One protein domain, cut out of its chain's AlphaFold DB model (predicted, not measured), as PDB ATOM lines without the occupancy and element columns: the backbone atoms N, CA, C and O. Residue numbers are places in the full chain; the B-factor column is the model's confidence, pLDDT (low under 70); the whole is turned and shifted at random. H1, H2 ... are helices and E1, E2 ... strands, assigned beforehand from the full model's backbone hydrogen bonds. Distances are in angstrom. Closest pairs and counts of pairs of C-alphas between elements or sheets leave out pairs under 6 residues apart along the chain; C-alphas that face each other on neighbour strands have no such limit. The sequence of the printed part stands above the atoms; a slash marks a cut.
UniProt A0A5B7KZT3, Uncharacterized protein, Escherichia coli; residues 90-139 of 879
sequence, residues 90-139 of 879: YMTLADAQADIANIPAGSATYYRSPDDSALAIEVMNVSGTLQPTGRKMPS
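What this domain is: This is residues 90 to 139 of the 879 residues of an uncharacterized protein of Escherichia coli (UniProt A0A5B7KZT3). A strongly twisted sheet of three antiparallel strands, order E1, E2, E3, has one short helix, H1, packed on it. The strands form a meander, each the antiparallel neighbour of the one before. The printed part has 50 residues, in chain order H1, E1, E2, E3, class mixed. It is compact, radius of gyration of the C-alphas 10.2 A, with an elongated outline of 29 by 17 by 11 A.

Where its parts are: Find E3, residues 129 to 137, ending at C-alpha 137 (1.529, -21.455, 48.060); it is 20.9 A long and bends by 75 degrees at Gly 134. E2 is residues 120 to 126, 18.9 A; E1 is residues 108 to 112. H1, residues 93 to 98, begins at C-alpha 93 (-11.125, -28.526, 44.401).

How they stand to each other: Look at hairpin E2 and E3: N 124 and O 131 are 2.8 A apart. In hairpin E1 and E2, N 109 and O 123 are 2.8 A apart. H1 is on the sheet; its closest C-alphas to E1 are Leu 93 and Tyr 111, 5.9 A, and to E3 Gln 97 and Leu 130, 6.3 A. H1 and E2 are near each other, with 7 pairs of C-alphas within 10 A. In H1 every O i to N i+4 pair is within hydrogen-bond range.

The domain as a whole: The farthest C-alphas, Ser 127 and Ser 139, are 29.7 A apart. The printed part has no cut and no long link. Residues 116 to 117 and 138 to 139 have pLDDT under 70.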
ATOM      1  N   TYR A  90      -4.307 -29.092  40.098       84.06
ATOM      2  CA  TYR A  90      -5.716 -29.033  39.697       84.06
ATOM      3  C   TYR A  90      -6.208 -27.589  39.581       84.06
ATOM      4  O   TYR A  90      -5.781 -26.701  40.322       84.06
ATOM      5  N   MET A  91      -7.152 -27.336  38.676       83.56
ATOM      6  CA  MET A  91      -7.758 -26.007  38.545       83.56
ATOM      7  C   MET A  91      -8.820 -25.740  39.612       83.56
ATOM      8  O   MET A  91      -8.995 -24.596  40.022       83.56
ATOM      9  N   THR A  92      -9.508 -26.777  40.092       88.94
ATOM     10  CA  THR A  92     -10.545 -26.644  41.117       88.94
ATOM     11  C   THR A  92     -10.445 -27.753  42.165       88.94
ATOM     12  O   THR A  92      -9.902 -28.827  41.908       88.94
ATOM     13  N   LEU A  93     -10.998 -27.504  43.356       88.88
ATOM     14  CA  LEU A  93     -11.125 -28.526  44.401       88.88
ATOM     15  C   LEU A  93     -12.003 -29.703  43.946       88.88
ATOM     16  O   LEU A  93     -11.750 -30.837  44.337       88.88
ATOM     17  N   ALA A  94     -13.020 -29.441  43.119       89.19
ATOM     18  CA  ALA A  94     -13.913 -30.473  42.602       89.19
ATOM     19  C   ALA A  94     -13.175 -31.439  41.664       89.19
ATOM     20  O   ALA A  94     -13.356 -32.647  41.787       89.19
ATOM     21  N   ASP A  95     -12.293 -30.923  40.805       86.44
ATOM     22  CA  ASP A  95     -11.467 -31.759  39.925       86.44
ATOM     23  C   ASP A  95     -10.491 -32.617  40.736       86.44
ATOM     24  O   ASP A  95     -10.329 -33.801  40.456       86.44
ATOM     25  N   ALA A  96      -9.893 -32.047  41.788       86.94
ATOM     26  CA  ALA A  96      -9.039 -32.798  42.704       86.94
ATOM     27  C   ALA A  96      -9.827 -33.886  43.459       86.94
ATOM     28  O   ALA A  96      -9.340 -34.996  43.642       86.94
ATOM     29  N   GLN A  97     -11.060 -33.590  43.881       91.62
ATOM     30  CA  GLN A  97     -11.923 -34.537  44.594       91.62
ATOM     31  C   GLN A  97     -12.472 -35.637  43.675       91.62
ATOM     32  O   GLN A  97     -12.713 -36.750  44.139       91.62
ATOM     33  N   ALA A  98     -12.663 -35.352  42.387       88.69
ATOM     34  CA  ALA A  98     -13.011 -36.355  41.386       88.69
ATOM     35  C   ALA A  98     -11.843 -37.323  41.120       88.69
ATOM     36  O   ALA A  98     -12.075 -38.498  40.853       88.69
ATOM     37  N   ASP A  99     -10.602 -36.850  41.267       84.19
ATOM     38  CA  ASP A  99      -9.373 -37.638  41.098       84.19
ATOM     39  C   ASP A  99      -8.913 -38.331  42.403       84.19
ATOM     40  O   ASP A  99      -7.765 -38.751  42.533       84.19
ATOM     41  N   ILE A 100      -9.800 -38.455  43.402       85.38
ATOM     42  CA  ILE A 100      -9.449 -38.953  44.744       85.38
ATOM     43  C   ILE A 100      -8.886 -40.376  44.745       85.38
ATOM     44  O   ILE A 100      -8.061 -40.700  45.595       85.38
ATOM     45  N   ALA A 101      -9.294 -41.210  43.783       81.94
ATOM     46  CA  ALA A 101      -8.767 -42.564  43.615       81.94
ATOM     47  C   ALA A 101      -7.252 -42.569  43.342       81.94
ATOM     48  O   ALA A 101      -6.572 -43.520  43.708       81.94
ATOM     49  N   ASN A 102      -6.732 -41.483  42.767       77.25
ATOM     50  CA  ASN A 102      -5.328 -41.307  42.411       77.25
ATOM     51  C   ASN A 102      -4.552 -40.463  43.441       77.25
ATOM     52  O   ASN A 102      -3.371 -40.188  43.260       77.25
ATOM     53  N   ILE A 103      -5.180 -40.032  44.540       78.69
ATOM     54  CA  ILE A 103      -4.524 -39.297  45.629       78.69
ATOM     55  C   ILE A 103      -4.537 -40.214  46.856       78.69
ATOM     56  O   ILE A 103      -5.590 -40.341  47.476       78.69
ATOM     57  N   PRO A 104      -3.426 -40.861  47.252       82.50
ATOM     58  CA  PRO A 104      -3.438 -41.805  48.371       82.50
ATOM     59  C   PRO A 104      -3.913 -41.174  49.687       82.50
ATOM     60  O   PRO A 104      -3.690 -39.988  49.940       82.50
ATOM     61  N   ALA A 105      -4.558 -41.960  50.552       83.06
ATOM     62  CA  ALA A 105      -4.963 -41.487  51.875       83.06
ATOM     63  C   ALA A 105      -3.732 -41.033  52.685       83.06
ATOM     64  O   ALA A 105      -2.727 -41.735  52.754       83.06
ATOM     65  N   GLY A 106      -3.804 -39.846  53.287       81.56
ATOM     66  CA  GLY A 106      -2.690 -39.181  53.967       81.56
ATOM     67  C   GLY A 106      -1.803 -38.318  53.060       81.56
ATOM     68  O   GLY A 106      -1.032 -37.509  53.577       81.56
ATOM     69  N   SER A 107      -1.930 -38.418  51.733       80.69
ATOM     70  CA  SER A 107      -1.168 -37.596  50.784       80.69
ATOM     71  C   SER A 107      -1.811 -36.232  50.551       80.69
ATOM     72  O   SER A 107      -3.034 -36.076  50.610       80.69
ATOM     73  N   ALA A 108      -0.968 -35.238  50.259       86.56
ATOM     74  CA  ALA A 108      -1.383 -33.881  49.929       86.56
ATOM     75  C   ALA A 108      -1.389 -33.633  48.410       86.56
ATOM     76  O   ALA A 108      -0.556 -34.166  47.682       86.56
ATOM     77  N   THR A 109      -2.305 -32.788  47.939       86.19
ATOM     78  CA  THR A 109      -2.343 -32.252  46.573       86.19
ATOM     79  C   THR A 109      -2.687 -30.759  46.580       86.19
ATOM     80  O   THR A 109      -3.029 -30.192  47.621       86.19
ATOM     81  N   TYR A 110      -2.590 -30.111  45.419       87.69
ATOM     82  CA  TYR A 110      -2.759 -28.671  45.262       87.69
ATOM     83  C   TYR A 110      -3.791 -28.339  44.188       87.69
ATOM     84  O   TYR A 110      -3.747 -28.877  43.079       87.69
ATOM     85  N   TYR A 111      -4.669 -27.382  44.488       87.62
ATOM     86  CA  TYR A 111      -5.547 -26.771  43.490       87.62
ATOM     87  C   TYR A 111      -5.379 -25.247  43.442       87.62
ATOM     88  O   TYR A 111      -4.941 -24.624  44.413       87.62
ATOM     89  N   ARG A 112      -5.708 -24.631  42.303       85.62
ATOM     90  CA  ARG A 112      -5.626 -23.178  42.098       85.62
ATOM     91  C   ARG A 112      -6.524 -22.428  43.090       85.62
ATOM     92  O   ARG A 112      -7.685 -22.783  43.272       85.62
ATOM     93  N   SER A 113      -6.007 -21.356  43.704       83.00
ATOM     94  CA  SER A 113      -6.815 -20.527  44.613       83.00
ATOM     95  C   SER A 113      -7.957 -19.852  43.839       83.00
ATOM     96  O   SER A 113      -7.671 -19.108  42.901       83.00
ATOM     97  N   PRO A 114      -9.231 -20.056  44.216       78.81
ATOM     98  CA  PRO A 114     -10.372 -19.503  43.482       78.81
ATOM     99  C   PRO A 114     -10.542 -17.988  43.673       78.81
ATOM    100  O   PRO A 114     -11.240 -17.341  42.900       78.81
ATOM    101  N   ASP A 115      -9.913 -17.419  44.701       74.88
ATOM    102  CA  ASP A 115      -9.976 -16.004  45.085       74.88
ATOM    103  C   ASP A 115      -8.659 -15.241  44.830       74.88
ATOM    104  O   ASP A 115      -8.514 -14.101  45.274       74.88
ATOM    105  N   ASP A 116      -7.679 -15.879  44.176       63.97
ATOM    106  CA  ASP A 116      -6.311 -15.375  43.963       63.97
ATOM    107  C   ASP A 116      -5.576 -14.913  45.246       63.97
ATOM    108  O   ASP A 116      -4.554 -14.223  45.180       63.97
ATOM    109  N   SER A 117      -6.034 -15.330  46.435       64.50
ATOM    110  CA  SER A 117      -5.343 -15.055  47.706       64.50
ATOM    111  C   SER A 117      -4.005 -15.801  47.841       64.50
ATOM    112  O   SER A 117      -3.164 -15.434  48.661       64.50
ATOM    113  N   ALA A 118      -3.797 -16.833  47.020       74.06
ATOM    114  CA  ALA A 118      -2.604 -17.667  46.928       74.06
ATOM    115  C   ALA A 118      -2.431 -18.186  45.483       74.06
ATOM    116  O   ALA A 118      -3.366 -18.145  44.687       74.06
ATOM    117  N   LEU A 119      -1.252 -18.702  45.119       78.50
ATOM    118  CA  LEU A 119      -1.064 -19.413  43.845       78.50
ATOM    119  C   LEU A 119      -1.779 -20.761  43.840       78.50
ATOM    120  O   LEU A 119      -2.338 -21.138  42.812       78.50
ATOM    121  N   ALA A 120      -1.769 -21.466  44.973       85.56
ATOM    122  CA  ALA A 120      -2.427 -22.754  45.149       85.56
ATOM    123  C   ALA A 120      -2.762 -23.014  46.627       85.56
ATOM    124  O   ALA A 120      -2.101 -22.482  47.525       85.56
ATOM    125  N   ILE A 121      -3.772 -23.842  46.876       86.75
ATOM    126  CA  ILE A 121      -4.218 -24.278  48.203       86.75
ATOM    127  C   ILE A 121      -3.886 -25.765  48.360       86.75
ATOM    128  O   ILE A 121      -4.203 -26.550  47.468       86.75
ATOM    129  N   GLU A 122      -3.260 -26.144  49.481       90.19
ATOM    130  CA  GLU A 122      -2.961 -27.544  49.809       90.19
ATOM    131  C   GLU A 122      -4.173 -28.216  50.475       90.19
ATOM    132  O   GLU A 122      -4.803 -27.674  51.393       90.19
ATOM    133  N   VAL A 123      -4.485 -29.427  50.025       89.31
ATOM    134  CA  VAL A 123      -5.500 -30.316  50.600       89.31
ATOM    135  C   VAL A 123      -4.909 -31.703  50.788       89.31
ATOM    136  O   VAL A 123      -4.052 -32.115  50.018       89.31
ATOM    137  N   MET A 124      -5.361 -32.429  51.802       90.56
ATOM    138  CA  MET A 124      -4.940 -33.796  52.092       90.56
ATOM    139  C   MET A 124      -6.116 -34.746  51.924       90.56
ATOM    140  O   MET A 124      -7.225 -34.435  52.362       90.56
ATOM    141  N   ASN A 125      -5.881 -35.915  51.332       91.31
ATOM    142  CA  ASN A 125      -6.882 -36.971  51.332       91.31
ATOM    143  C   ASN A 125      -7.003 -37.580  52.736       91.31
ATOM    144  O   ASN A 125      -6.134 -38.330  53.176       91.31
ATOM    145  N   VAL A 126      -8.102 -37.295  53.427       91.06
ATOM    146  CA  VAL A 126      -8.452 -37.912  54.707       91.06
ATOM    147  C   VAL A 126      -9.557 -38.934  54.454       91.06
ATOM    148  O   VAL A 126     -10.737 -38.596  54.408       91.06
ATOM    149  N   SER A 127      -9.162 -40.198  54.291       90.12
ATOM    150  CA  SER A 127     -10.077 -41.341  54.111       90.12
ATOM    151  C   SER A 127     -11.095 -41.176  52.965       90.12
ATOM    152  O   SER A 127     -12.278 -41.458  53.129       90.12
ATOM    153  N   GLY A 128     -10.647 -40.698  51.802       87.19
ATOM    154  CA  GLY A 128     -11.470 -40.520  50.597       87.19
ATOM    155  C   GLY A 128     -12.111 -39.136  50.459       87.19
ATOM    156  O   GLY A 128     -12.859 -38.894  49.515       87.19
ATOM    157  N   THR A 129     -11.822 -38.207  51.372       89.94
ATOM    158  CA  THR A 129     -12.321 -36.827  51.311       89.94
ATOM    159  C   THR A 129     -11.158 -35.850  51.415       89.94
ATOM    160  O   THR A 129     -10.373 -35.919  52.361       89.94
ATOM    161  N   LEU A 130     -11.043 -34.918  50.467       90.56
ATOM    162  CA  LEU A 130     -10.032 -33.870  50.523       90.56
ATOM    163  C   LEU A 130     -10.385 -32.860  51.610       90.56
ATOM    164  O   LEU A 130     -11.428 -32.207  51.570       90.56
ATOM    165  N   GLN A 131      -9.482 -32.712  52.572       89.38
ATOM    166  CA  GLN A 131      -9.592 -31.728  53.637       89.38
ATOM    167  C   GLN A 131      -8.490 -30.674  53.501       89.38
ATOM    168  O   GLN A 131      -7.342 -31.015  53.218       89.38
ATOM    169  N   PRO A 132      -8.799 -29.382  53.698       87.50
ATOM    170  CA  PRO A 132      -7.788 -28.335  53.684       87.50
ATOM    171  C   PRO A 132      -6.791 -28.540  54.826       87.50
ATOM    172  O   PRO A 132      -7.180 -28.670  55.985       87.50
ATOM    173  N   THR A 133      -5.497 -28.508  54.512       84.62
ATOM    174  CA  THR A 133      -4.432 -28.602  55.530       84.62
ATOM    175  C   THR A 133      -4.160 -27.258  56.212       84.62
ATOM    176  O   THR A 133      -3.491 -27.193  57.240       84.62
ATOM    177  N   GLY A 134      -4.650 -26.169  55.612       79.56
ATOM    178  CA  GLY A 134      -4.356 -24.792  56.004       79.56
ATOM    179  C   GLY A 134      -3.094 -24.212  55.355       79.56
ATOM    180  O   GLY A 134      -2.869 -23.007  55.459       79.56
ATOM    181  N   ARG A 135      -2.289 -25.016  54.645       75.25
ATOM    182  CA  ARG A 135      -1.102 -24.535  53.922       75.25
ATOM    183  C   ARG A 135      -1.486 -24.010  52.534       75.25
ATOM    184  O   ARG A 135      -2.392 -24.525  51.878       75.25
ATOM    185  N   LYS A 136      -0.806 -22.957  52.077       81.94
ATOM    186  CA  LYS A 136      -1.030 -22.319  50.769       81.94
ATOM    187  C   LYS A 136       0.302 -21.928  50.139       81.94
ATOM    188  O   LYS A 136       1.220 -21.529  50.852       81.94
ATOM    189  N   MET A 137       0.390 -21.984  48.812       76.00
ATOM    190  CA  MET A 137       1.529 -21.455  48.060       76.00
ATOM    191  C   MET A 137       1.320 -19.947  47.839       76.00
ATOM    192  O   MET A 137       0.391 -19.576  47.124       76.00
ATOM    193  N   PRO A 138       2.114 -19.052  48.448       60.75
ATOM    194  CA  PRO A 138       1.871 -17.611  48.384       60.75
ATOM    195  C   PRO A 138       2.127 -17.044  46.976       60.75
ATOM    196  O   PRO A 138       3.087 -17.426  46.315       60.75
ATOM    197  N   SER A 139       1.283 -16.110  46.520       56.16
ATOM    198  CA  SER A 139       1.439 -15.403  45.229       56.16
ATOM    199  C   SER A 139       2.411 -14.228  45.265       56.16
ATOM    200  O   SER A 139       2.894 -13.797  44.221       56.16
TER     201      SER A 139